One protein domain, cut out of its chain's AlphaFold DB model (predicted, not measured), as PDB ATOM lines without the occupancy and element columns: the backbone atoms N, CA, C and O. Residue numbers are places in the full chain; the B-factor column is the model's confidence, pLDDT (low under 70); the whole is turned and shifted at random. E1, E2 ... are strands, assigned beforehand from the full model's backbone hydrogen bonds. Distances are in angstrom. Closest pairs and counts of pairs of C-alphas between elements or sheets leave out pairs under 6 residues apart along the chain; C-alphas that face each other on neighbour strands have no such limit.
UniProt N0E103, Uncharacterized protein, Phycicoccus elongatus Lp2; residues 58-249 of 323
ATOM      1  N   ALA A  58     -31.940  42.124 -19.876       88.56
ATOM      2  CA  ALA A  58     -31.080  40.972 -19.733       88.56
ATOM      3  C   ALA A  58     -30.168  40.784 -20.940       88.56
ATOM      4  O   ALA A  58     -30.567  41.017 -22.076       88.56
ATOM      5  N   LEU A  59     -28.947  40.321 -20.695       89.69
ATOM      6  CA  LEU A  59     -28.103  39.740 -21.725       89.69
ATOM      7  C   LEU A  59     -28.384  38.237 -21.758       89.69
ATOM      8  O   LEU A  59     -28.151  37.544 -20.769       89.69
ATOM      9  N   VAL A  60     -28.906  37.750 -22.880       88.81
ATOM     10  CA  VAL A  60     -29.313  36.354 -23.071       88.81
ATOM     11  C   VAL A  60     -28.320  35.673 -24.001       88.81
ATOM     12  O   VAL A  60     -28.038  36.192 -25.081       88.81
ATOM     13  N   ALA A  61     -27.779  34.533 -23.575       87.12
ATOM     14  CA  ALA A  61     -26.809  33.790 -24.366       87.12
ATOM     15  C   ALA A  61     -27.465  33.151 -25.598       87.12
ATOM     16  O   ALA A  61     -28.598  32.670 -25.531       87.12
ATOM     17  N   ASP A  62     -26.739  33.126 -26.717       80.81
ATOM     18  CA  ASP A  62     -27.265  32.582 -27.977       80.81
ATOM     19  C   ASP A  62     -27.321  31.043 -27.948       80.81
ATOM     20  O   ASP A  62     -28.315  30.432 -28.347       80.81
ATOM     21  N   ALA A  63     -26.257  30.419 -27.433       78.25
ATOM     22  CA  ALA A  63     -26.061  28.967 -27.435       78.25
ATOM     23  C   ALA A  63     -26.083  28.330 -26.035       78.25
ATOM     24  O   ALA A  63     -26.171  27.112 -25.916       78.25
ATOM     25  N   GLU A  64     -26.015  29.138 -24.978       79.06
ATOM     26  CA  GLU A  64     -26.050  28.669 -23.594       79.06
ATOM     27  C   GLU A  64     -27.392  29.009 -22.948       79.06
ATOM     28  O   GLU A  64     -28.115  29.916 -23.364       79.06
ATOM     29  N   ASN A  65     -27.704  28.331 -21.852       77.81
ATOM     30  CA  ASN A  65     -28.874  28.640 -21.037       77.81
ATOM     31  C   ASN A  65     -28.552  29.689 -19.983       77.81
ATOM     32  O   ASN A  65     -28.921  29.561 -18.821       77.81
ATOM     33  N   LYS A  66     -27.809  30.716 -20.376       86.50
ATOM     34  CA  LYS A  66     -27.264  31.714 -19.468       86.50
ATOM     35  C   LYS A  66     -27.929  33.056 -19.716       86.50
ATOM     36  O   LYS A  66     -28.088  33.488 -20.857       86.50
ATOM     37  N   VAL A  67     -28.307  33.717 -18.632       90.62
ATOM     38  CA  VAL A  67     -28.856  35.070 -18.648       90.62
ATOM     39  C   VAL A  67     -28.171  35.905 -17.588       90.62
ATOM     40  O   VAL A  67     -27.990  35.454 -16.464       90.62
ATOM     41  N   LEU A  68     -27.814  37.132 -17.938       91.69
ATOM     42  CA  LEU A  68     -27.325  38.144 -17.015       91.69
ATOM     43  C   LEU A  68     -28.383  39.233 -16.900       91.69
ATOM     44  O   LEU A  68     -28.714  39.873 -17.895       91.69
ATOM     45  N   ASP A  69     -28.893  39.455 -15.694       91.06
ATOM     46  CA  ASP A  69     -29.755  40.595 -15.399       91.06
ATOM     47  C   ASP A  69     -28.934  41.894 -15.452       91.06
ATOM     48  O   ASP A  69     -28.066  42.131 -14.613       91.06
ATOM     49  N   LEU A  70     -29.224  42.753 -16.434       89.62
ATOM     50  CA  LEU A  70     -28.518  44.017 -16.687       89.62
ATOM     51  C   LEU A  70     -28.850  45.114 -15.670       89.62
ATOM     52  O   LEU A  70     -28.279  46.205 -15.756       89.62
ATOM     53  N   VAL A  71     -29.756  44.843 -14.726       86.31
ATOM     54  CA  VAL A  71     -30.052  45.729 -13.595       86.31
ATOM     55  C   VAL A  71     -29.256  45.315 -12.357       86.31
ATOM     56  O   VAL A  71     -28.550  46.143 -11.785       86.31
ATOM     57  N   SER A  72     -29.327  44.042 -11.953       86.88
ATOM     58  CA  SER A  72     -28.684  43.562 -10.719       86.88
ATOM     59  C   SER A  72     -27.257  43.028 -10.894       86.88
ATOM     60  O   SER A  72     -26.560  42.845  -9.898       86.88
ATOM     61  N   GLY A  73     -26.826  42.733 -12.123       90.38
ATOM     62  CA  GLY A  73     -25.553  42.056 -12.395       90.38
ATOM     63  C   GLY A  73     -25.580  40.557 -12.094       90.38
ATOM     64  O   GLY A  73     -24.558  39.876 -12.193       90.38
ATOM     65  N   ARG A  74     -26.742  40.012 -11.720       91.31
ATOM     66  CA  ARG A  74     -26.880  38.601 -11.378       91.31
ATOM     67  C   ARG A  74     -26.951  37.749 -12.634       91.31
ATOM     68  O   ARG A  74     -27.790  37.961 -13.505       91.31
ATOM     69  N   THR A  75     -26.095  36.737 -12.690       90.94
ATOM     70  CA  THR A  75     -26.154  35.702 -13.721       90.94
ATOM     71  C   THR A  75     -26.988  34.522 -13.240       90.94
ATOM     72  O   THR A  75     -26.849  34.070 -12.103       90.94
ATOM     73  N   ILE A  76     -27.822  33.995 -14.126       88.00
ATOM     74  CA  ILE A  76     -28.586  32.770 -13.937       88.00
ATOM     75  C   ILE A  76     -28.247  31.815 -15.059       88.00
ATOM     76  O   ILE A  76     -28.128  32.207 -16.216       88.00
ATOM     77  N   THR A  77     -28.128  30.546 -14.697       83.62
ATOM     78  CA  THR A  77     -28.075  29.451 -15.656       83.62
ATOM     79  C   THR A  77     -29.370  28.665 -15.525       83.62
ATOM     80  O   THR A  77     -29.663  28.114 -14.464       83.62
ATOM     81  N   LEU A  78     -30.179  28.650 -16.578       76.00
ATOM     82  CA  LEU A  78     -31.267  27.697 -16.702       76.00
ATOM     83  C   LEU A  78     -30.657  26.334 -17.025       76.00
ATOM     84  O   LEU A  78     -29.663  26.244 -17.734       76.00
ATOM     85  N   GLY A  79     -31.204  25.272 -16.438       70.88
ATOM     86  CA  GLY A  79     -30.708  23.912 -16.663       70.88
ATOM     87  C   GLY A  79     -31.005  23.410 -18.080       70.88
ATOM     88  O   GLY A  79     -30.837  24.120 -19.058       70.88
ATOM     89  N   SER A  80     -31.487  22.177 -18.182       66.69
ATOM     90  CA  SER A  80     -31.750  21.369 -19.386       66.69
ATOM     91  C   SER A  80     -32.777  21.903 -20.415       66.69
ATOM     92  O   SER A  80     -33.466  21.109 -21.046       66.69
ATOM     93  N   VAL A  81     -32.906  23.217 -20.608       72.94
ATOM     94  CA  VAL A  81     -33.712  23.794 -21.698       72.94
ATOM     95  C   VAL A  81     -32.836  23.866 -22.950       72.94
ATOM     96  O   VAL A  81     -31.693  24.281 -22.855       72.94
ATOM     97  N   ALA A  82     -33.294  23.438 -24.121       68.88
ATOM     98  CA  ALA A  82     -32.495  23.526 -25.344       68.88
ATOM     99  C   ALA A  82     -33.324  24.150 -26.464       68.88
ATOM    100  O   ALA A  82     -34.441  23.718 -26.726       68.88
ATOM    101  N   GLY A  83     -32.764  25.157 -27.136       78.44
ATOM    102  CA  GLY A  83     -33.469  25.882 -28.193       78.44
ATOM    103  C   GLY A  83     -34.608  26.763 -27.668       78.44
ATOM    104  O   GLY A  83     -34.568  27.236 -26.534       78.44
ATOM    105  N   GLY A  84     -35.592  27.012 -28.533       85.06
ATOM    106  CA  GLY A  84     -36.754  27.848 -28.239       85.06
ATOM    107  C   GLY A  84     -36.540  29.350 -28.442       85.06
ATOM    108  O   GLY A  84     -35.415  29.867 -28.477       85.06
ATOM    109  N   GLU A  85     -37.655  30.060 -28.589       87.06
ATOM    110  CA  GLU A  85     -37.680  31.516 -28.625       87.06
ATOM    111  C   GLU A  85     -37.542  32.059 -27.202       87.06
ATOM    112  O   GLU A  85     -38.299  31.692 -26.309       87.06
ATOM    113  N   ARG A  86     -36.558  32.938 -26.994       86.94
ATOM    114  CA  ARG A  86     -36.245  33.520 -25.686       86.94
ATOM    115  C   ARG A  86     -36.776  34.937 -25.608       86.94
ATOM    116  O   ARG A  86     -36.381  35.769 -26.427       86.94
ATOM    117  N   GLN A  87     -37.588  35.200 -24.596       88.75
ATOM    118  CA  GLN A  87     -38.225  36.488 -24.358       88.75
ATOM    119  C   GLN A  87     -38.072  36.903 -22.892       88.75
ATOM    120  O   GLN A  87     -38.027  36.061 -21.995       88.75
ATOM    121  N   ILE A  88     -37.967  38.206 -22.635       88.75
ATOM    122  CA  ILE A  88     -37.820  38.760 -21.284       88.75
ATOM    123  C   ILE A  88     -38.989  39.694 -20.997       88.75
ATOM    124  O   ILE A  88     -39.314  40.556 -21.804       88.75
ATOM    125  N   GLY A  89     -39.579  39.574 -19.817       89.25
ATOM    126  CA  GLY A  89     -40.562  40.529 -19.308       89.25
ATOM    127  C   GLY A  89     -40.936  40.184 -17.875       89.25
ATOM    128  O   GLY A  89     -40.689  39.064 -17.430       89.25
ATOM    129  N   GLY A  90     -41.506  41.126 -17.120       87.69
ATOM    130  CA  GLY A  90     -41.988  40.843 -15.760       87.69
ATOM    131  C   GLY A  90     -40.929  40.244 -14.818       87.69
ATOM    132  O   GLY A  90     -41.267  39.502 -13.898       87.69
ATOM    133  N   GLU A  91     -39.646  40.531 -15.073       89.00
ATOM    134  CA  GLU A  91     -38.473  39.929 -14.414       89.00
ATOM    135  C   GLU A  91     -38.326  38.415 -14.574       89.00
ATOM    136  O   GLU A  91     -37.790  37.727 -13.698       89.00
ATOM    137  N   ARG A  92     -38.781  37.889 -15.706       90.25
ATOM    138  CA  ARG A  92     -38.624  36.493 -16.089       90.25
ATOM    139  C   ARG A  92     -37.950  36.377 -17.443       90.25
ATOM    140  O   ARG A  92     -38.176  37.200 -18.327       90.25
ATOM    141  N   LEU A  93     -37.154  35.325 -17.585       90.69
ATOM    142  CA  LEU A  93     -36.877  34.721 -18.879       90.69
ATOM    143  C   LEU A  93     -37.964  33.690 -19.150       90.69
ATOM    144  O   LEU A  93     -38.200  32.822 -18.309       90.69
ATOM    145  N   LEU A  94     -38.582  33.795 -20.320       91.50
ATOM    146  CA  LEU A  94     -39.469  32.793 -20.884       91.50
ATOM    147  C   LEU A  94     -38.817  32.199 -22.129       91.50
ATOM    148  O   LEU A  94     -38.235  32.921 -22.942       91.50
ATOM    149  N   ILE A  95     -38.892  30.879 -22.248       90.50
ATOM    150  CA  ILE A  95     -38.432  30.121 -23.401       90.50
ATOM    151  C   ILE A  95     -39.615  29.332 -23.940       90.50
ATOM    152  O   ILE A  95     -40.094  28.406 -23.285       90.50
ATOM    153  N   THR A  96     -40.060  29.688 -25.138       90.19
ATOM    154  CA  THR A  96     -41.147  28.995 -25.835       90.19
ATOM    155  C   THR A  96     -40.555  28.003 -26.826       90.19
ATOM    156  O   THR A  96     -39.757  28.381 -27.688       90.19
ATOM    157  N   HIS A  97     -40.928  26.730 -26.724       87.62
ATOM    158  CA  HIS A  97     -40.508  25.690 -27.665       87.62
ATOM    159  C   HIS A  97     -41.631  24.674 -27.868       87.62
ATOM    160  O   HIS A  97     -42.149  24.096 -26.917       87.62
ATOM    161  N   GLY A  98     -42.040  24.486 -29.125       86.94
ATOM    162  CA  GLY A  98     -43.204  23.660 -29.450       86.94
ATOM    163  C   GLY A  98     -44.443  24.097 -28.662       86.94
ATOM    164  O   GLY A  98     -44.836  25.261 -28.714       86.94
ATOM    165  N   SER A  99     -45.015  23.162 -27.903       89.88
ATOM    166  CA  SER A  99     -46.185  23.366 -27.044       89.88
ATOM    167  C   SER A  99     -45.832  23.545 -25.557       89.88
ATOM    168  O   SER A  99     -46.652  23.246 -24.686       89.88
ATOM    169  N   GLN A 100     -44.610  23.989 -25.251       92.62
ATOM    170  CA  GLN A 100     -44.106  24.184 -23.892       92.62
ATOM    171  C   GLN A 100     -43.553  25.603 -23.699       92.62
ATOM    172  O   GLN A 100     -42.943  26.193 -24.595       92.62
ATOM    173  N   ILE A 101     -43.742  26.132 -22.488       93.75
ATOM    174  CA  ILE A 101     -43.127  27.370 -22.009       93.75
ATOM    175  C   ILE A 101     -42.337  27.046 -20.745       93.75
ATOM    176  O   ILE A 101     -42.905  26.642 -19.729       93.75
ATOM    177  N   ASP A 102     -41.027  27.261 -20.786       93.12
ATOM    178  CA  ASP A 102     -40.186  27.262 -19.594       93.12
ATOM    179  C   ASP A 102     -39.980  28.694 -19.120       93.12
ATOM    180  O   ASP A 102     -39.584  29.560 -19.900       93.12
ATOM    181  N   ALA A 103     -40.192  28.946 -17.833       92.75
ATOM    182  CA  ALA A 103     -39.973  30.262 -17.262       92.75
ATOM    183  C   ALA A 103     -39.108  30.206 -16.012       92.75
ATOM    184  O   ALA A 103     -39.182  29.284 -15.196       92.75
ATOM    185  N   ALA A 104     -38.303  31.245 -15.835       91.56
ATOM    186  CA  ALA A 104     -37.483  31.423 -14.654       91.56
ATOM    187  C   ALA A 104     -37.344  32.898 -14.308       91.56
ATOM    188  O   ALA A 104     -37.116  33.742 -15.178       91.56
ATOM    189  N   ARG A 105     -37.449  33.215 -13.018       91.25
ATOM    190  CA  ARG A 105     -37.208  34.574 -12.533       91.25
ATOM    191  C   ARG A 105     -35.737  34.946 -12.653       91.25
ATOM    192  O   ARG A 105     -34.859  34.121 -12.405       91.25
ATOM    193  N   LEU A 106     -35.490  36.222 -12.944       89.50
ATOM    194  CA  LEU A 106     -34.151  36.804 -13.059       89.50
ATOM    195  C   LEU A 106     -33.385  36.894 -11.720       89.50
ATOM    196  O   LEU A 106     -32.198  37.209 -11.696       89.50
ATOM    197  N   ASP A 107     -34.023  36.541 -10.605       87.75
ATOM    198  CA  ASP A 107     -33.385  36.351  -9.297       87.75
ATOM    199  C   ASP A 107     -33.212  34.866  -8.907       87.75
ATOM    200  O   ASP A 107     -32.763  34.568  -7.801       87.75
ATOM    201  N   ALA A 108     -33.554  33.935  -9.809       84.88
ATOM    202  CA  ALA A 108     -33.548  32.483  -9.620       84.88
ATOM    203  C   ALA A 108     -34.431  31.959  -8.471       84.88
ATOM    204  O   ALA A 108     -34.294  30.805  -8.073       84.88
ATOM    205  N   THR A 109     -35.346  32.772  -7.935       88.62
ATOM    206  CA  THR A 109     -36.208  32.358  -6.811       88.62
ATOM    207  C   THR A 109     -37.367  31.460  -7.231       88.62
ATOM    208  O   THR A 109     -37.979  30.810  -6.390       88.62
ATOM    209  N   GLN A 110     -37.688  31.426  -8.523       90.31
ATOM    210  CA  GLN A 110     -38.830  30.691  -9.046       90.31
ATOM    211  C   GLN A 110     -38.556  30.212 -10.467       90.31
ATOM    212  O   GLN A 110     -38.008  30.950 -11.291       90.31
ATOM    213  N   ARG A 111     -38.981  28.977 -10.735       92.00
ATOM    214  CA  ARG A 111     -38.933  28.327 -12.039       92.00
ATOM    215  C   ARG A 111     -40.157  27.440 -12.202       92.00
ATOM    216  O   ARG A 111     -40.555  26.782 -11.244       92.00
ATOM    217  N   TRP A 112     -40.699  27.403 -13.407       94.25
ATOM    218  CA  TRP A 112     -41.776  26.496 -13.768       94.25
ATOM    219  C   TRP A 112     -41.715  26.142 -15.247       94.25
ATOM    220  O   TRP A 112     -41.040  26.797 -16.043       94.25
ATOM    221  N   THR A 113     -42.443  25.087 -15.578       94.38
ATOM    222  CA  THR A 113     -42.686  24.629 -16.937       94.38
ATOM    223  C   THR A 113     -44.191  24.519 -17.101       94.38
ATOM    224  O   THR A 113     -44.852  23.882 -16.280       94.38
ATOM    225  N   TRP A 114     -44.720  25.136 -18.147       96.12
ATOM    226  CA  TRP A 114     -46.119  25.029 -18.528       96.12
ATOM    227  C   TRP A 114     -46.214  24.301 -19.863       96.12
ATOM    228  O   TRP A 114     -45.489  24.624 -20.804       96.12
ATOM    229  N   ASN A 115     -47.105  23.318 -19.932       95.00
ATOM    230  CA  ASN A 115     -47.400  22.586 -21.155       95.00
ATOM    231  C   ASN A 115     -48.796  22.966 -21.616       95.00
ATOM    232  O   ASN A 115     -49.720  23.006 -20.801       95.00
ATOM    233  N   ASP A 116     -48.938  23.191 -22.916       93.19
ATOM    234  CA  ASP A 116     -50.238  23.414 -23.520       93.19
ATOM    235  C   ASP A 116     -51.165  22.218 -23.250       93.19
ATOM    236  O   ASP A 116     -50.846  21.104 -23.679       93.19
ATOM    237  N   PRO A 117     -52.316  22.423 -22.582       90.69
ATOM    238  CA  PRO A 117     -53.280  21.358 -22.340       90.69
ATOM    239  C   PRO A 117     -53.794  20.685 -23.617       90.69
ATOM    240  O   PRO A 117     -54.215  19.532 -23.555       90.69
ATOM    241  N   GLN A 118     -53.794  21.392 -24.753       84.81
ATOM    242  CA  GLN A 118     -54.265  20.854 -26.034       84.81
ATOM    243  C   GLN A 118     -53.183  20.048 -26.770       84.81
ATOM    244  O   GLN A 118     -53.508  19.113 -27.500       84.81
ATOM    245  N   GLY A 119     -51.903  20.364 -26.544       79.94
ATOM    246  CA  GLY A 119     -50.764  19.775 -27.255       79.94
ATOM    247  C   GLY A 119     -50.726  20.113 -28.756       79.94
ATOM    248  O   GLY A 119     -51.728  20.469 -29.361       79.94
ATOM    249  N   ASN A 120     -49.544  20.006 -29.378       79.88
ATOM    250  CA  ASN A 120     -49.322  20.182 -30.830       79.88
ATOM    251  C   ASN A 120     -49.765  21.523 -31.454       79.88
ATOM    252  O   ASN A 120     -49.775  21.650 -32.678       79.88
ATOM    253  N   ASN A 121     -50.085  22.525 -30.643       83.50
ATOM    254  CA  ASN A 121     -50.428  23.859 -31.109       83.50
ATOM    255  C   ASN A 121     -49.193  24.760 -31.178       83.50
ATOM    256  O   ASN A 121     -48.170  24.521 -30.529       83.50
ATOM    257  N   THR A 122     -49.312  25.830 -31.960       85.69
ATOM    258  CA  THR A 122     -48.322  26.907 -31.951       85.69
ATOM    259  C   THR A 122     -48.587  27.813 -30.752       85.69
ATOM    260  O   THR A 122     -49.726  28.231 -30.531       85.69
ATOM    261  N   LEU A 123     -47.534  28.107 -29.986       89.19
ATOM    262  CA  LEU A 123     -47.595  28.964 -28.808       89.19
ATOM    263  C   LEU A 123     -46.923  30.314 -29.050       89.19
ATOM    264  O   LEU A 123     -45.804  30.380 -29.555       89.19
ATOM    265  N   TRP A 124     -47.566  31.377 -28.570       89.44
ATOM    266  CA  TRP A 124     -46.964  32.702 -28.432       89.44
ATOM    267  C   TRP A 124     -47.170  33.220 -27.022       89.44
ATOM    268  O   TRP A 124     -48.276  33.167 -26.489       89.44
ATOM    269  N   VAL A 125     -46.129  33.787 -26.425       93.19
ATOM    270  CA  VAL A 125     -46.290  34.568 -25.200       93.19
ATOM    271  C   VAL A 125     -46.609  36.001 -25.597       93.19
ATOM    272  O   VAL A 125     -45.896  36.607 -26.394       93.19
ATOM    273  N   LEU A 126     -47.702  36.532 -25.053       92.31
ATOM    274  CA  LEU A 126     -48.209  37.853 -25.422       92.31
ATOM    275  C   LEU A 126     -47.806  38.933 -24.426       92.31
ATOM    276  O   LEU A 126     -47.575  40.077 -24.803       92.31
ATOM    277  N   ALA A 127     -47.768  38.576 -23.146       93.88
ATOM    278  CA  ALA A 127     -47.466  39.495 -22.062       93.88
ATOM    279  C   ALA A 127     -47.040  38.736 -20.814       93.88
ATOM    280  O   ALA A 127     -47.420  37.580 -20.608       93.88
ATOM    281  N   THR A 128     -46.287  39.397 -19.945       93.88
ATOM    282  CA  THR A 128     -45.910  38.820 -18.660       93.88
ATOM    283  C   THR A 128     -45.631  39.902 -17.623       93.88
ATOM    284  O   THR A 128     -44.975  40.905 -17.885       93.88
ATOM    285  N   THR A 129     -46.075  39.650 -16.398       92.25
ATOM    286  CA  THR A 129     -45.724  40.419 -15.199       92.25
ATOM    287  C   THR A 129     -44.924  39.530 -14.250       92.25
ATOM    288  O   THR A 129     -44.558  38.409 -14.606       92.25
ATOM    289  N   ARG A 130     -44.671  39.999 -13.020       90.06
ATOM    290  CA  ARG A 130     -44.222  39.139 -11.911       90.06
ATOM    291  C   ARG A 130     -45.312  38.193 -11.405       90.06
ATOM    292  O   ARG A 130     -44.989  37.202 -10.760       90.06
ATOM    293  N   ALA A 131     -46.588  38.468 -11.652       92.88
ATOM    294  CA  ALA A 131     -47.685  37.674 -11.101       92.88
ATOM    295  C   ALA A 131     -48.183  36.603 -12.076       92.88
ATOM    296  O   ALA A 131     -48.548  35.520 -11.632       92.88
ATOM    297  N   ALA A 132     -48.168  36.884 -13.380       95.69
ATOM    298  CA  ALA A 132     -48.731  35.987 -14.382       95.69
ATOM    299  C   ALA A 132     -48.181  36.248 -15.792       95.69
ATOM    300  O   ALA A 132     -47.577  37.290 -16.054       95.69
ATOM    301  N   THR A 133     -48.438  35.311 -16.695       96.69
ATOM    302  CA  THR A 133     -48.069  35.325 -18.112       96.69
ATOM    303  C   THR A 133     -49.309  35.017 -18.951       96.69
ATOM    304  O   THR A 133     -50.080  34.135 -18.590       96.69
ATOM    305  N   ILE A 134     -49.500  35.718 -20.070       95.69
ATOM    306  CA  ILE A 134     -50.511  35.360 -21.075       95.69
ATOM    307  C   ILE A 134     -49.828  34.605 -22.203       95.69
ATOM    308  O   ILE A 134     -48.933  35.149 -22.858       95.69
ATOM    309  N   ALA A 135     -50.297  33.390 -22.457       94.81
ATOM    310  CA  ALA A 135     -49.951  32.614 -23.636       94.81
ATOM    311  C   ALA A 135     -51.159  32.499 -24.569       94.81
ATOM    312  O   ALA A 135     -52.297  32.356 -24.124       94.81
ATOM    313  N   LEU A 136     -50.900  32.553 -25.866       92.62
ATOM    314  CA  LEU A 136     -51.837  32.231 -26.925       92.62
ATOM    315  C   LEU A 136     -51.453  30.874 -27.495       92.62
ATOM    316  O   LEU A 136     -50.320  30.700 -27.941       92.62
ATOM    317  N   SER A 137     -52.397  29.945 -27.492       91.94
ATOM    318  CA  SER A 137     -52.271  28.660 -28.169       91.94
ATOM    319  C   SER A 137     -53.237  28.613 -29.334       91.94
ATOM    320  O   SER A 137     -54.425  28.866 -29.140       91.94
ATOM    321  N   CYS A 138     -52.738  28.288 -30.523       87.75
ATOM    322  CA  CYS A 138     -53.562  28.098 -31.712       87.75
ATOM    323  C   CYS A 138     -53.208  26.795 -32.412       87.75
ATOM    324  O   CYS A 138     -52.028  26.492 -32.610       87.75
ATOM    325  N   HIS A 139     -54.228  26.078 -32.879       83.81
ATOM    326  CA  HIS A 139     -54.018  24.918 -33.737       83.81
ATOM    327  C   HIS A 139     -53.424  25.322 -35.090       83.81
ATOM    328  O   HIS A 139     -52.452  24.732 -35.559       83.81
ATOM    329  N   SER A 140     -53.961  26.395 -35.674       75.56
ATOM    330  CA  SER A 140     -53.430  27.035 -36.875       75.56
ATOM    331  C   SER A 140     -53.443  28.555 -36.727       75.56
ATOM    332  O   SER A 140     -54.379  29.125 -36.172       75.56
ATOM    333  N   GLN A 141     -52.429  29.223 -37.281       69.31
ATOM    334  CA  GLN A 141     -52.378  30.691 -37.373       69.31
ATOM    335  C   GLN A 141     -53.498  31.269 -38.247       69.31
ATOM    336  O   GLN A 141     -53.891  32.417 -38.060       69.31
ATOM    337  N   THR A 142     -54.011  30.474 -39.189       72.31
ATOM    338  CA  THR A 142     -55.049  30.881 -40.149       72.31
ATOM    339  C   THR A 142     -56.466  30.581 -39.663       72.31
ATOM    340  O   THR A 142     -57.422  30.884 -40.367       72.31
ATOM    341  N   GLU A 143     -56.622  29.961 -38.488       74.19
ATOM    342  CA  GLU A 143     -57.927  29.643 -37.896       74.19
ATOM    343  C   GLU A 143     -58.020  30.230 -36.485       74.19
ATOM    344  O   GLU A 143     -57.867  29.517 -35.490       74.19
ATOM    345  N   PRO A 144     -58.283  31.541 -36.369       71.12
ATOM    346  CA  PRO A 144     -58.277  32.234 -35.084       71.12
ATOM    347  C   PRO A 144     -59.318  31.710 -34.087       71.12
ATOM    348  O   PRO A 144     -59.114  31.771 -32.878       71.12
ATOM    349  N   SER A 145     -60.424  31.146 -34.585       75.56
ATOM    350  CA  SER A 145     -61.461  30.502 -33.770       75.56
ATOM    351  C   SER A 145     -60.966  29.253 -33.033       75.56
ATOM    352  O   SER A 145     -61.595  28.832 -32.064       75.56
ATOM    353  N   SER A 146     -59.840  28.671 -33.461       80.75
ATOM    354  CA  SER A 146     -59.174  27.555 -32.781       80.75
ATOM    355  C   SER A 146     -58.266  28.004 -31.631       80.75
ATOM    356  O   SER A 146     -57.715  27.166 -30.915       80.75
ATOM    357  N   CYS A 147     -58.084  29.314 -31.449       88.94
ATOM    358  CA  CYS A 147     -57.129  29.846 -30.499       88.94
ATOM    359  C   CYS A 147     -57.719  30.035 -29.098       88.94
ATOM    360  O   CYS A 147     -58.826  30.546 -28.913       88.94
ATOM    361  N   THR A 148     -56.925  29.695 -28.086       92.31
ATOM    362  CA  THR A 148     -57.247  29.911 -26.673       92.31
ATOM    363  C   THR A 148     -56.143  30.716 -26.003       92.31
ATOM    364  O   THR A 148     -54.953  30.449 -26.173       92.31
ATOM    365  N   LEU A 149     -56.548  31.714 -25.223       94.06
ATOM    366  CA  LEU A 149     -55.685  32.472 -24.331       94.06
ATOM    367  C   LEU A 149     -55.638  31.791 -22.966       94.06
ATOM    368  O   LEU A 149     -56.674  31.457 -22.388       94.06
ATOM    369  N   TYR A 150     -54.433  31.654 -22.433       96.69
ATOM    370  CA  TYR A 150     -54.153  31.077 -21.129       96.69
ATOM    371  C   TYR A 150     -53.484  32.119 -20.242       96.69
ATOM    372  O   TYR A 150     -52.433  32.656 -20.593       96.69
ATOM    373  N   GLY A 151     -54.073  32.367 -19.077       97.38
ATOM    374  CA  GLY A 151     -53.405  33.038 -17.972       97.38
ATOM    375  C   GLY A 151     -52.656  32.020 -17.139       97.38
ATOM    376  O   GLY A 151     -53.272  31.160 -16.514       97.38
ATOM    377  N   ILE A 152     -51.336  32.117 -17.125       97.94
ATOM    378  CA  ILE A 152     -50.438  31.236 -16.385       97.94
ATOM    379  C   ILE A 152     -49.945  32.006 -15.162       97.94
ATOM    380  O   ILE A 152     -49.344  33.071 -15.295       97.94
ATOM    381  N   GLY A 153     -50.226  31.493 -13.970       96.75
ATOM    382  CA  GLY A 153     -49.843  32.098 -12.702       96.75
ATOM    383  C   GLY A 153     -48.335  32.065 -12.462       96.75
ATOM    384  O   GLY A 153     -47.560  31.452 -13.199       96.75
ATOM    385  N   ALA A 154     -47.900  32.723 -11.389       93.75
ATOM    386  CA  ALA A 154     -46.486  32.828 -11.048       93.75
ATOM    387  C   ALA A 154     -45.810  31.460 -10.872       93.75
ATOM    388  O   ALA A 154     -44.616  31.351 -11.124       93.75
ATOM    389  N   ASP A 155     -46.551  30.439 -10.447       94.31
ATOM    390  CA  ASP A 155     -46.095  29.067 -10.216       94.31
ATOM    391  C   ASP A 155     -46.194  28.151 -11.450       94.31
ATOM    392  O   ASP A 155     -45.840  26.977 -11.364       94.31
ATOM    393  N   GLY A 156     -46.645  28.678 -12.590       95.62
ATOM    394  CA  GLY A 156     -46.848  27.907 -13.812       95.62
ATOM    395  C   GLY A 156     -48.199  27.202 -13.893       95.62
ATOM    396  O   GLY A 156     -48.408  26.430 -14.823       95.62
ATOM    397  N   THR A 157     -49.129  27.437 -12.962       96.94
ATOM    398  CA  THR A 157     -50.479  26.865 -13.052       96.94
ATOM    399  C   THR A 157     -51.372  27.710 -13.954       96.94
ATOM    400  O   THR A 157     -51.315  28.939 -13.943       96.94
ATOM    401  N   THR A 158     -52.236  27.070 -14.743       97.44
ATOM    402  CA  THR A 158     -53.266  27.796 -15.494       97.44
ATOM    403  C   THR A 158     -54.271  28.395 -14.509       97.44
ATOM    404  O   THR A 158     -55.005  27.665 -13.848       97.44
ATOM    405  N   SER A 159     -54.298  29.721 -14.411       96.75
ATOM    406  CA  SER A 159     -55.186  30.484 -13.528       96.75
ATOM    407  C   SER A 159     -56.526  30.804 -14.189       96.75
ATOM    408  O   SER A 159     -57.557  30.828 -13.523       96.75
ATOM    409  N   TRP A 160     -56.519  31.050 -15.498       97.69
ATOM    410  CA  TRP A 160     -57.725  31.313 -16.277       97.69
ATOM    411  C   TRP A 160     -57.515  30.960 -17.747       97.69
ATOM    412  O   TRP A 160     -56.386  30.864 -18.233       97.69
ATOM    413  N   THR A 161     -58.622  30.786 -18.463       96.50
ATOM    414  CA  THR A 161     -58.646  30.565 -19.910       96.50
ATOM    415  C   THR A 161     -59.711  31.438 -20.545       96.50
ATOM    416  O   THR A 161     -60.785  31.612 -19.969       96.50
ATOM    417  N   MET A 162     -59.446  31.946 -21.741       93.50
ATOM    418  CA  MET A 162     -60.394  32.752 -22.502       93.50
ATOM    419  C   MET A 162     -60.291  32.393 -23.988       93.50
ATOM    420  O   MET A 162     -59.175  32.267 -24.490       93.50
ATOM    421  N   PRO A 163     -61.406  32.227 -24.717       90.38
ATOM    422  CA  PRO A 163     -61.341  32.070 -26.166       90.38
ATOM    423  C   PRO A 163     -60.703  33.310 -26.803       90.38
ATOM    424  O   PRO A 163     -60.922  34.433 -26.335       90.38
ATOM    425  N   TYR A 164     -59.905  33.121 -27.857       87.06
ATOM    426  CA  TYR A 164     -59.351  34.254 -28.592       87.06
ATOM    427  C   TYR A 164     -60.496  35.031 -29.256       87.06
ATOM    428  O   TYR A 164     -61.314  34.439 -29.966       87.06
ATOM    429  N   PRO A 165     -60.605  36.345 -29.024       79.00
ATOM    430  CA  PRO A 165     -61.680  37.127 -29.597       79.00
ATOM    431  C   PRO A 165     -61.283  37.536 -31.010       79.00
ATOM    432  O   PRO A 165     -60.704  38.601 -31.190       79.00
ATOM    433  N   SER A 166     -61.561  36.721 -32.030       64.38
ATOM    434  CA  SER A 166     -61.511  37.261 -33.389       64.38
ATOM    435  C   SER A 166     -62.422  36.600 -34.420       64.38
ATOM    436  O   SER A 166     -62.875  35.461 -34.296       64.38
ATOM    437  N   THR A 167     -62.638  37.411 -35.457       55.66
ATOM    438  CA  THR A 167     -63.154  37.165 -36.810       55.66
ATOM    439  C   THR A 167     -62.043  37.313 -37.873       55.66
ATOM    440  O   THR A 167     -62.318  37.181 -39.063       55.66
ATOM    441  N   THR A 168     -60.795  37.599 -37.470       57.06
ATOM    442  CA  THR A 168     -59.640  37.940 -38.330       57.06
ATOM    443  C   THR A 168     -58.326  37.331 -37.818       57.06
ATOM    444  O   THR A 168     -58.263  36.866 -36.677       57.06
ATOM    445  N   ASP A 169     -57.294  37.302 -38.673       61.97
ATOM    446  CA  ASP A 169     -56.002  36.631 -38.451       61.97
ATOM    447  C   ASP A 169     -55.339  36.948 -37.098       61.97
ATOM    448  O   ASP A 169     -55.424  38.052 -36.552       61.97
ATOM    449  N   VAL A 170     -54.615  35.962 -36.568       62.66
ATOM    450  CA  VAL A 170     -53.878  36.069 -35.305       62.66
ATOM    451  C   VAL A 170     -52.673  36.996 -35.484       62.66
ATOM    452  O   VAL A 170     -51.642  36.594 -36.016       62.66
ATOM    453  N   ASN A 171     -52.788  38.241 -35.019       69.19
ATOM    454  CA  ASN A 171     -51.698  39.220 -35.065       69.19
ATOM    455  C   ASN A 171     -51.518  39.930 -33.711       69.19
ATOM    456  O   ASN A 171     -51.843  41.113 -33.579       69.19
ATOM    457  N   PRO A 172     -51.059  39.218 -32.668       66.25
ATOM    458  CA  PRO A 172     -50.783  39.850 -31.387       66.25
ATOM    459  C   PRO A 172     -49.687  40.909 -31.534       66.25
ATOM    460  O   PRO A 172     -48.761  40.751 -32.331       66.25
ATOM    461  N   THR A 173     -49.745  41.973 -30.725       66.56
ATOM    462  CA  THR A 173     -48.647  42.947 -30.680       66.56
ATOM    463  C   THR A 173     -47.340  42.227 -30.344       66.56
ATOM    464  O   THR A 173     -47.184  41.661 -29.263       66.56
ATOM    465  N   ALA A 174     -46.401  42.236 -31.293       61.41
ATOM    466  CA  ALA A 174     -45.153  41.498 -31.174       61.41
ATOM    467  C   ALA A 174     -44.252  42.059 -30.063       61.41
ATOM    468  O   ALA A 174     -44.172  43.273 -29.845       61.41
ATOM    469  N   ALA A 175     -43.514  41.163 -29.407       64.81
ATOM    470  CA  ALA A 175     -42.450  41.528 -28.482       64.81
ATOM    471  C   ALA A 175     -41.379  42.364 -29.205       64.81
ATOM    472  O   ALA A 175     -40.775  41.911 -30.185       64.81
ATOM    473  N   HIS A 176     -41.106  43.583 -28.737       63.44
ATOM    474  CA  HIS A 176     -40.061  44.412 -29.331       63.44
ATOM    475  C   HIS A 176     -38.690  43.985 -28.806       63.44
ATOM    476  O   HIS A 176     -38.454  43.999 -27.601       63.44
ATOM    477  N   LEU A 177     -37.779  43.581 -29.702       67.25
ATOM    478  CA  LEU A 177     -36.463  43.031 -29.335       67.25
ATOM    479  C   LEU A 177     -36.569  41.880 -28.316       67.25
ATOM    480  O   LEU A 177     -35.745  41.778 -27.409       67.25
ATOM    481  N   ALA A 178     -37.606  41.043 -28.455       77.75
ATOM    482  CA  ALA A 178     -37.967  39.972 -27.521       77.75
ATOM    483  C   ALA A 178     -38.291  40.436 -26.077       77.75
ATOM    484  O   ALA A 178     -38.305  39.628 -25.148       77.75
ATOM    485  N   GLY A 179     -38.584  41.728 -25.889       84.50
ATOM    486  CA  GLY A 179     -39.189  42.283 -24.682       84.50
ATOM    487  C   GLY A 179     -40.707  42.155 -24.695       84.50
ATOM    488  O   GLY A 179     -41.371  42.625 -25.621       84.50
ATOM    489  N   LEU A 180     -41.246  41.498 -23.670       89.88
ATOM    490  CA  LEU A 180     -42.678  41.282 -23.498       89.88
ATOM    491  C   LEU A 180     -43.316  42.446 -22.733       89.88
ATOM    492  O   LEU A 180     -42.761  42.880 -21.719       89.88
ATOM    493  N   PRO A 181     -44.497  42.921 -23.164       91.31
ATOM    494  CA  PRO A 181     -45.252  43.908 -22.411       91.31
ATOM    495  C   PRO A 181     -45.805  43.323 -21.108       91.31
ATOM    496  O   PRO A 181     -45.969  42.110 -20.953       91.31
ATOM    497  N   GLU A 182     -46.152  44.207 -20.175       91.81
ATOM    498  CA  GLU A 182     -46.779  43.823 -18.904       91.81
ATOM    499  C   GLU A 182     -48.279  43.489 -19.038       91.81
ATOM    500  O   GLU A 182     -48.861  42.876 -18.146       91.81
ATOM    501  N   PHE A 183     -48.911  43.820 -20.167       93.50
ATOM    502  CA  PHE A 183     -50.276  43.408 -20.500       93.50
ATOM    503  C   PHE A 183     -50.420  43.122 -21.993       93.50
ATOM    504  O   PHE A 183     -49.698  43.690 -22.813       93.50
ATOM    505  N   ALA A 184     -51.335  42.219 -22.349       92.62
ATOM    506  CA  ALA A 184     -51.511  41.824 -23.743       92.62
ATOM    507  C   ALA A 184     -52.338  42.871 -24.489       92.62
ATOM    508  O   ALA A 184     -53.275  43.448 -23.935       92.62
ATOM    509  N   VAL A 185     -51.992  43.083 -25.756       91.19
ATOM    510  CA  VAL A 185     -52.710  43.963 -26.676       91.19
ATOM    511  C   VAL A 185     -53.113  43.129 -27.879       91.19
ATOM    512  O   VAL A 185     -52.259  42.615 -28.603       91.19
ATOM    513  N   LEU A 186     -54.419  42.963 -28.054       88.88
ATOM    514  CA  LEU A 186     -54.990  42.221 -29.167       88.88
ATOM    515  C   LEU A 186     -55.734  43.187 -30.084       88.88
ATOM    516  O   LEU A 186     -56.659  43.861 -29.613       88.88
ATOM    517  N   PRO A 187     -55.350  43.295 -31.365       84.12
ATOM    518  CA  PRO A 187     -56.133  44.059 -32.317       84.12
ATOM    519  C   PRO A 187     -57.484  43.377 -32.540       84.12
ATOM    520  O   PRO A 187     -57.573  42.156 -32.654       84.12
ATOM    521  N   LEU A 188     -58.529  44.196 -32.586       83.12
ATOM    522  CA  LEU A 188     -59.871  43.834 -33.023       83.12
ATOM    523  C   LEU A 188     -60.189  44.606 -34.316       83.12
ATOM    524  O   LEU A 188     -59.329  45.266 -34.906       83.12
ATOM    525  N   ASP A 189     -61.447  44.563 -34.744       79.00
ATOM    526  CA  ASP A 189     -61.898  45.284 -35.929       79.00
ATOM    527  C   ASP A 189     -61.937  46.813 -35.723       79.00
ATOM    528  O   ASP A 189     -62.052  47.338 -34.608       79.00
ATOM    529  N   ALA A 190     -61.868  47.541 -36.841       79.88
ATOM    530  CA  ALA A 190     -62.107  48.985 -36.923       79.88
ATOM    531  C   ALA A 190     -61.227  49.858 -35.997       79.88
ATOM    532  O   ALA A 190     -61.692  50.864 -35.462       79.88
ATOM    533  N   GLY A 191     -59.954  49.491 -35.804       82.69
ATOM    534  CA  GLY A 191     -59.020  50.275 -34.983       82.69
ATOM    535  C   GLY A 191     -59.324  50.209 -33.483       82.69
ATOM    536  O   GLY A 191     -58.941  51.101 -32.723       82.69
ATOM    537  N   THR A 192     -60.037  49.167 -33.052       88.25
ATOM    538  CA  THR A 192     -60.227  48.842 -31.638       88.25
ATOM    539  C   THR A 192     -59.161  47.847 -31.209       88.25
ATOM    540  O   THR A 192     -58.819  46.926 -31.944       88.25
ATOM    541  N   VAL A 193     -58.645  48.004 -29.997       89.88
ATOM    542  CA  VAL A 193     -57.734  47.052 -29.367       89.88
ATOM    543  C   VAL A 193     -58.299  46.618 -28.026       89.88
ATOM    544  O   VAL A 193     -58.866  47.419 -27.274       89.88
ATOM    545  N   MET A 194     -58.132  45.339 -27.717       91.75
ATOM    546  CA  MET A 194     -58.447  44.779 -26.416       91.75
ATOM    547  C   MET A 194     -57.167  44.621 -25.607       91.75
ATOM    548  O   MET A 194     -56.223  43.952 -26.021       91.75
ATOM    549  N   LEU A 195     -57.155  45.246 -24.437       94.00
ATOM    550  CA  LEU A 195     -56.084  45.136 -23.460       94.00
ATOM    551  C   LEU A 195     -56.471  44.076 -22.435       94.00
ATOM    552  O   LEU A 195     -57.590  44.132 -21.925       94.00
ATOM    553  N   ILE A 196     -55.570  43.149 -22.112       94.69
ATOM    554  CA  ILE A 196     -55.832  42.071 -21.146       94.69
ATOM    555  C   ILE A 196     -54.769  42.085 -20.053       94.69
ATOM    556  O   ILE A 196     -53.575  41.996 -20.347       94.69
ATOM    557  N   ASP A 197     -55.205  42.136 -18.794       94.81
ATOM    558  CA  ASP A 197     -54.331  41.915 -17.639       94.81
ATOM    559  C   ASP A 197     -54.007  40.416 -17.462       94.81
ATOM    560  O   ASP A 197     -54.930  39.616 -17.261       94.81
ATOM    561  N   PRO A 198     -52.715  40.024 -17.475       95.00
ATOM    562  CA  PRO A 198     -52.286  38.648 -17.246       95.00
ATOM    563  C   PRO A 198     -52.786  38.029 -15.947       95.00
ATOM    564  O   PRO A 198     -53.073  36.834 -15.914       95.00
ATOM    565  N   ALA A 199     -52.883  38.808 -14.870       94.12
ATOM    566  CA  ALA A 199     -53.194  38.262 -13.554       94.12
ATOM    567  C   ALA A 199     -54.686  37.955 -13.381       94.12
ATOM    568  O   ALA A 199     -55.039  36.975 -12.730       94.12
ATOM    569  N   THR A 200     -55.557  38.786 -13.954       93.69
ATOM    570  CA  THR A 200     -56.989  38.793 -13.610       93.69
ATOM    571  C   THR A 200     -57.921  38.457 -14.763       93.69
ATOM    572  O   THR A 200     -59.128  38.425 -14.550       93.69
ATOM    573  N   SER A 201     -57.392  38.282 -15.979       94.75
ATOM    574  CA  SER A 201     -58.163  38.215 -17.228       94.75
ATOM    575  C   SER A 201     -59.034  39.448 -17.494       94.75
ATOM    576  O   SER A 201     -59.887  39.421 -18.382       94.75
ATOM    577  N   ARG A 202     -58.866  40.540 -16.732       95.44
ATOM    578  CA  ARG A 202     -59.671  41.746 -16.908       95.44
ATOM    579  C   ARG A 202     -59.339  42.372 -18.254       95.44
ATOM    580  O   ARG A 202     -58.180  42.679 -18.539       95.44
ATOM    581  N   THR A 203     -60.378  42.610 -19.044       94.12
ATOM    582  CA  THR A 203     -60.264  43.191 -20.378       94.12
ATOM    583  C   THR A 203     -60.729  44.638 -20.403       94.12
ATOM    584  O   THR A 203     -61.743  44.985 -19.795       94.12
ATOM    585  N   ILE A 204     -60.032  45.475 -21.163       94.38
ATOM    586  CA  ILE A 204     -60.417  46.860 -21.419       94.38
ATOM    587  C   ILE A 204     -60.334  47.122 -22.922       94.38
ATOM    588  O   ILE A 204     -59.331  46.803 -23.549       94.38
ATOM    589  N   LEU A 205     -61.361  47.754 -23.490       92.50
ATOM    590  CA  LEU A 205     -61.345  48.193 -24.885       92.50
ATOM    591  C   LEU A 205     -60.806  49.622 -25.008       92.50
ATOM    592  O   LEU A 205     -61.116  50.508 -24.196       92.50
ATOM    593  N   ARG A 206     -59.987  49.844 -26.035       92.19
ATOM    594  CA  ARG A 206     -59.444  51.150 -26.427       92.19
ATOM    595  C   ARG A 206     -59.468  51.289 -27.941       92.19
ATOM    596  O   ARG A 206     -59.520  50.295 -28.653       92.19
ATOM    597  N   THR A 207     -59.394  52.521 -28.421       89.69
ATOM    598  CA  THR A 207     -59.130  52.811 -29.829       89.69
ATOM    599  C   THR A 207     -57.640  53.061 -30.016       89.69
ATOM    600  O   THR A 207     -57.021  53.781 -29.229       89.69
ATOM    601  N   ALA A 208     -57.059  52.433 -31.032       88.00
ATOM    602  CA  ALA A 208     -55.680  52.638 -31.441       88.00
ATOM    603  C   ALA A 208     -55.533  52.233 -32.910       88.00
ATOM    604  O   ALA A 208     -55.925  51.136 -33.302       88.00
ATOM    605  N   GLN A 209     -54.950  53.116 -33.712       86.19
ATOM    606  CA  GLN A 209     -54.604  52.821 -35.103       86.19
ATOM    607  C   GLN A 209     -53.237  52.141 -35.193       86.19
ATOM    608  O   GLN A 209     -53.021  51.290 -36.048       86.19
ATOM    609  N   GLU A 210     -52.330  52.482 -34.276       83.81
ATOM    610  CA  GLU A 210     -51.023  51.843 -34.148       83.81
ATOM    611  C   GLU A 210     -50.771  51.445 -32.693       83.81
ATOM    612  O   GLU A 210     -51.142  52.161 -31.758       83.81
ATOM    613  N   THR A 211     -50.109  50.304 -32.502       84.75
ATOM    614  CA  THR A 211     -49.651  49.847 -31.188       84.75
ATOM    615  C   THR A 211     -48.194  49.418 -31.254       84.75
ATOM    616  O   THR A 211     -47.729  48.886 -32.265       84.75
ATOM    617  N   TRP A 212     -47.448  49.670 -30.183       83.38
ATOM    618  CA  TRP A 212     -46.091  49.155 -30.040       83.38
ATOM    619  C   TRP A 212     -45.702  49.006 -28.576       83.38
ATOM    620  O   TRP A 212     -46.345  49.538 -27.671       83.38
ATOM    621  N   THR A 213     -44.619  48.271 -28.365       80.62
ATOM    622  CA  THR A 213     -44.017  48.022 -27.061       80.62
ATOM    623  C   THR A 213     -42.602  48.586 -27.048       80.62
ATOM    624  O   THR A 213     -41.871  48.493 -28.038       80.62
ATOM    625  N   ALA A 214     -42.220  49.228 -25.950       76.88
ATOM    626  CA  ALA A 214     -40.826  49.547 -25.679       76.88
ATOM    627  C   ALA A 214     -40.114  48.318 -25.084       76.88
ATOM    628  O   ALA A 214     -40.777  47.426 -24.545       76.88
ATOM    629  N   PRO A 215     -38.769  48.254 -25.158       71.88
ATOM    630  CA  PRO A 215     -38.009  47.136 -24.599       71.88
ATOM    631  C   PRO A 215     -38.292  46.900 -23.111       71.88
ATOM    632  O   PRO A 215     -38.275  45.765 -22.659       71.88
ATOM    633  N   ASP A 216     -38.607  47.953 -22.359       73.62
ATOM    634  CA  ASP A 216     -38.903  47.905 -20.926       73.62
ATOM    635  C   ASP A 216     -40.310  47.380 -20.573       73.62
ATOM    636  O   ASP A 216     -40.682  47.379 -19.397       73.62
ATOM    637  N   GLY A 217     -41.095  46.963 -21.571       78.88
ATOM    638  CA  GLY A 217     -42.447  46.434 -21.406       78.88
ATOM    639  C   GLY A 217     -43.554  47.494 -21.390       78.88
ATOM    640  O   GLY A 217     -44.724  47.136 -21.225       78.88
ATOM    641  N   GLN A 218     -43.233  48.781 -21.579       84.94
ATOM    642  CA  GLN A 218     -44.250  49.823 -21.736       84.94
ATOM    643  C   GLN A 218     -44.986  49.672 -23.069       84.94
ATOM    644  O   GLN A 218     -44.375  49.538 -24.127       84.94
ATOM    645  N   VAL A 219     -46.312  49.740 -23.018       87.81
ATOM    646  CA  VAL A 219     -47.180  49.713 -24.197       87.81
ATOM    647  C   VAL A 219     -47.545  51.135 -24.589       87.81
ATOM    648  O   VAL A 219     -47.804  51.983 -23.731       87.81
ATOM    649  N   PHE A 220     -47.624  51.365 -25.893       87.44
ATOM    650  CA  PHE A 220     -48.063  52.608 -26.498       87.44
ATOM    651  C   PHE A 220     -49.190  52.332 -27.488       87.44
ATOM    652  O   PHE A 220     -49.105  51.430 -28.323       87.44
ATOM    653  N   LEU A 221     -50.239  53.135 -27.378       89.56
ATOM    654  CA  LEU A 221     -51.424  53.131 -28.218       89.56
ATOM    655  C   LEU A 221     -51.512  54.507 -28.874       89.56
ATOM    656  O   LEU A 221     -51.600  55.516 -28.170       89.56
ATOM    657  N   GLN A 222     -51.469  54.563 -30.199       88.31
ATOM    658  CA  GLN A 222     -51.553  55.818 -30.938       88.31
ATOM    659  C   GLN A 222     -52.848  55.897 -31.725       88.31
ATOM    660  O   GLN A 222     -53.217  54.977 -32.456       88.31
ATOM    661  N   ASP A 223     -53.498  57.046 -31.604       89.06
ATOM    662  CA  ASP A 223     -54.672  57.410 -32.379       89.06
ATOM    663  C   ASP A 223     -54.384  58.671 -33.199       89.06
ATOM    664  O   ASP A 223     -53.827  59.651 -32.682       89.06
ATOM    665  N   ILE A 224     -54.749  58.642 -34.481       86.25
ATOM    666  CA  ILE A 224     -54.598  59.770 -35.400       86.25
ATOM    667  C   ILE A 224     -55.908  60.552 -35.385       86.25
ATOM    668  O   ILE A 224     -56.946  60.092 -35.860       86.25
ATOM    669  N   LEU A 225     -55.851  61.760 -34.831       85.75
ATOM    670  CA  LEU A 225     -56.982  62.673 -34.754       85.75
ATOM    671  C   LEU A 225     -57.268  63.285 -36.133       85.75
ATOM    672  O   LEU A 225     -56.375  63.448 -36.964       85.75
ATOM    673  N   GLN A 226     -58.507  63.731 -36.345       84.06
ATOM    674  CA  GLN A 226     -58.959  64.323 -37.616       84.06
ATOM    675  C   GLN A 226     -58.127  65.528 -38.087       84.06
ATOM    676  O   GLN A 226     -58.063  65.809 -39.278       84.06
ATOM    677  N   ASN A 227     -57.470  66.240 -37.169       84.62
ATOM    678  CA  ASN A 227     -56.590  67.370 -37.479       84.62
ATOM    679  C   ASN A 227     -55.152  66.949 -37.854       84.62
ATOM    680  O   ASN A 227     -54.256  67.792 -37.849       84.62
ATOM    681  N   GLY A 228     -54.912  65.658 -38.110       82.75
ATOM    682  CA  GLY A 228     -53.595  65.104 -38.435       82.75
ATOM    683  C   GLY A 228     -52.619  65.072 -37.254       82.75
ATOM    684  O   GLY A 228     -51.432  64.807 -37.443       82.75
ATOM    685  N   ARG A 229     -53.085  65.364 -36.032       88.19
ATOM    686  CA  ARG A 229     -52.285  65.236 -34.808       88.19
ATOM    687  C   ARG A 229     -52.490  63.863 -34.197       88.19
ATOM    688  O   ARG A 229     -53.565  63.287 -34.294       88.19
ATOM    689  N   CYS A 230     -51.481  63.380 -33.494       85.38
ATOM    690  CA  CYS A 230     -51.556  62.121 -32.782       85.38
ATOM    691  C   CYS A 230     -51.835  62.344 -31.297       85.38
ATOM    692  O   CYS A 230     -51.368  63.310 -30.678       85.38
ATOM    693  N   ARG A 231     -52.600  61.417 -30.728       89.06
ATOM    694  CA  ARG A 231     -52.749  61.216 -29.291       89.06
ATOM    695  C   ARG A 231     -52.094  59.886 -28.953       89.06
ATOM    696  O   ARG A 231     -52.408  58.885 -29.588       89.06
ATOM    697  N   VAL A 232     -51.200  59.888 -27.971       88.94
ATOM    698  CA  VAL A 232     -50.525  58.672 -27.517       88.94
ATOM    699  C   VAL A 232     -50.973  58.375 -26.097       88.94
ATOM    700  O   VAL A 232     -50.864  59.224 -25.211       88.94
ATOM    701  N   THR A 233     -51.485  57.171 -25.887       90.94
ATOM    702  CA  THR A 233     -51.766  56.615 -24.567       90.94
ATOM    703  C   THR A 233     -50.716  55.562 -24.262       90.94
ATOM    704  O   THR A 233     -50.511  54.652 -25.059       90.94
ATOM    705  N   SER A 234     -50.040  55.662 -23.122       90.25
ATOM    706  CA  SER A 234     -48.997  54.711 -22.754       90.25
ATOM    707  C   SER A 234     -48.974  54.390 -21.267       90.25
ATOM    708  O   SER A 234     -49.445  55.156 -20.423       90.25
ATOM    709  N   GLY A 235     -48.415  53.227 -20.946       89.00
ATOM    710  CA  GLY A 235     -48.252  52.763 -19.574       89.00
ATOM    711  C   GLY A 235     -47.771  51.319 -19.511       89.00
ATOM    712  O   GLY A 235     -47.677  50.632 -20.527       89.00
ATOM    713  N   ARG A 236     -47.451  50.873 -18.295       88.62
ATOM    714  CA  ARG A 236     -47.056  49.485 -17.997       88.62
ATOM    715  C   ARG A 236     -48.175  48.671 -17.343       88.62
ATOM    716  O   ARG A 236     -48.092  47.463 -17.258       88.62
ATOM    717  N   SER A 237     -49.262  49.318 -16.937       90.31
ATOM    718  CA  SER A 237     -50.468  48.648 -16.455       90.31
ATOM    719  C   SER A 237     -51.686  49.228 -17.154       90.31
ATOM    720  O   SER A 237     -51.729  50.429 -17.439       90.31
ATOM    721  N   ILE A 238     -52.694  48.385 -17.376       91.56
ATOM    722  CA  ILE A 238     -53.984  48.799 -17.926       91.56
ATOM    723  C   ILE A 238     -54.731  49.795 -17.013       91.56
ATOM    724  O   ILE A 238     -55.582  50.535 -17.507       91.56
ATOM    725  N   ASP A 239     -54.394  49.860 -15.715       88.31
ATOM    726  CA  ASP A 239     -54.938  50.839 -14.752       88.31
ATOM    727  C   ASP A 239     -54.197  52.180 -14.754       88.31
ATOM    728  O   ASP A 239     -54.764  53.207 -14.388       88.31
ATOM    729  N   ALA A 240     -52.927  52.178 -15.154       88.69
ATOM    730  CA  ALA A 240     -52.028  53.327 -15.056       88.69
ATOM    731  C   ALA A 240     -51.661  53.873 -16.443       88.69
ATOM    732  O   ALA A 240     -50.513  54.235 -16.707       88.69
ATOM    733  N   LEU A 241     -52.638  53.902 -17.350       91.38
ATOM    734  CA  LEU A 241     -52.467  54.476 -18.678       91.38
ATOM    735  C   LEU A 241     -52.533  56.001 -18.607       91.38
ATOM    736  O   LEU A 241     -53.515  56.585 -18.151       91.38
ATOM    737  N   THR A 242     -51.495  56.647 -19.120       89.31
ATOM    738  CA  THR A 242     -51.416  58.104 -19.247       89.31
ATOM    739  C   THR A 242     -51.602  58.494 -20.701       89.31
ATOM    740  O   THR A 242     -51.141  57.800 -21.600       89.31
ATOM    741  N   THR A 243     -52.322  59.585 -20.950       88.06
ATOM    742  CA  THR A 243     -52.604  60.050 -22.311       88.06
ATOM    743  C   THR A 243     -51.969  61.411 -22.520       88.06
ATOM    744  O   THR A 243     -52.221  62.341 -21.754       88.06
ATOM    745  N   SER A 244     -51.146  61.530 -23.559       82.69
ATOM    746  CA  SER A 244     -50.519  62.793 -23.922       82.69
ATOM    747  C   SER A 244     -51.546  63.781 -24.481       82.69
ATOM    748  O   SER A 244     -52.546  63.405 -25.103       82.69
ATOM    749  N   ALA A 245     -51.258  65.076 -24.342       74.44
ATOM    750  CA  ALA A 245     -51.923  66.087 -25.156       74.44
ATOM    751  C   ALA A 245     -51.648  65.829 -26.653       74.44
ATOM    752  O   ALA A 245     -50.660  65.180 -27.010       74.44
ATOM    753  N   SER A 246     -52.520  66.338 -27.532       78.88
ATOM    754  CA  SER A 246     -52.324  66.184 -28.981       78.88
ATOM    755  C   SER A 246     -50.979  66.778 -29.418       78.88
ATOM    756  O   SER A 246     -50.653  67.917 -29.071       78.88
ATOM    757  N   ALA A 247     -50.209  66.008 -30.183       71.81
ATOM    758  CA  ALA A 247     -48.872  66.355 -30.661       71.81
ATOM    759  C   ALA A 247     -48.737  66.005 -32.156       71.81
ATOM    760  O   ALA A 247     -49.570  65.270 -32.684       71.81
ATOM    761  N   PRO A 248     -47.739  66.537 -32.884       77.56
ATOM    762  CA  PRO A 248     -47.412  66.012 -34.208       77.56
ATOM    763  C   PRO A 248     -47.162  64.502 -34.122       77.56
ATOM    764  O   PRO A 248     -46.526  64.046 -33.169       77.56
ATOM    765  N   CYS A 249     -47.663  63.738 -35.090       72.75
ATOM    766  CA  CYS A 249     -47.398  62.305 -35.165       72.75
ATOM    767  C   CYS A 249     -45.892  62.074 -35.294       72.75
ATOM    768  O   CYS A 249     -45.257  62.586 -36.215       72.75
TER     769      CYS A 249
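AT A GLANCE: This is residues 58 to 249 of the 323 residues of an uncharacterized protein of Phycicoccus elongatus Lp2 (UniProt N0E103). Five small antiparallel sheets stand in an open arc, like blades of a propeller whose ring does not close, with the first strand of each sheet, E1, E4, E8, E12 and E15, along the inner side. The sheet E1 E2 E3 is at one end of the arc and the sheet E15 E16 E17 at the other, with E1 apart from E15. The printed part has 192 residues, 17 named strands E1 to E17 and no named helix; the class is all strand, though under half of the residues, 90, are in named elements. Each sheet keeps chain order. The whole is compact, with a radius of gyration of the C-alphas of 16.9 A and spans of 55, 39 and 28 A.

HOW THE PARTS SIT: Each sheet is a meander, each strand the antiparallel neighbour of the one before. In the first, E1, residues 58 to 61, E2, 66 to 69, and E3, 75 to 77, N 59 and O 68 are 2.8 A apart and N 67 and O 76 2.9 A. The second holds E4, 85 to 89, E5, 92 to 97, E6, 100 to 105, and E7, 111 to 115; N 87 and O 94, N 93 and O 104, and N 101 and O 114 are each 2.9 A apart. The closest C-alphas of E1 and E4, Ala 58 and Ile 88, are 7.3 A apart. The third holds E8, 122 to 128, E9, 132 to 138, E10, 148 to 153, and E11, 158 to 163; N 124 and O 136 are 2.9 A apart, N 133 and O 152 2.8 A, and N 149 and O 162 2.8 A. The second and third sheets, both strongly twisted, are face to face, the parts that face each other 10.1 A centre to centre. In the fourth, E12, 184 to 187, E13, 192 to 196, and E14, 203 to 207, N 186 and O 194 are 2.9 A apart and N 193 and O 206 2.8 A. The closest C-alphas of E8 and E12, Ala 127 and Ala 184, are 5.0 A apart. In the fifth, E15, 210 to 213, E16, 219 to 224, and E17, 229 to 235, N 212 and O 220 are 3.1 A apart and N 221 and O 233 2.8 A. It is face to face with the fourth, the parts that face each other 10.7 A centre to centre.

IN THESE COORDINATES: E1 begins at C-alpha 58 (-31.080, 40.972, -19.733). E8 spans 18.0 A, E9 19.6 A and E17 20.1 A, ending at C-alpha 235 (-48.252, 52.763, -19.574).

THE WHOLE: The C-alphas of Ser 80 and Asn 227, the two farthest apart, are 55.3 A apart. The printed part has no cut. The one long link is E11 to E12. Residues 80, 82, 141 and 166 to 177 have pLDDT under 70.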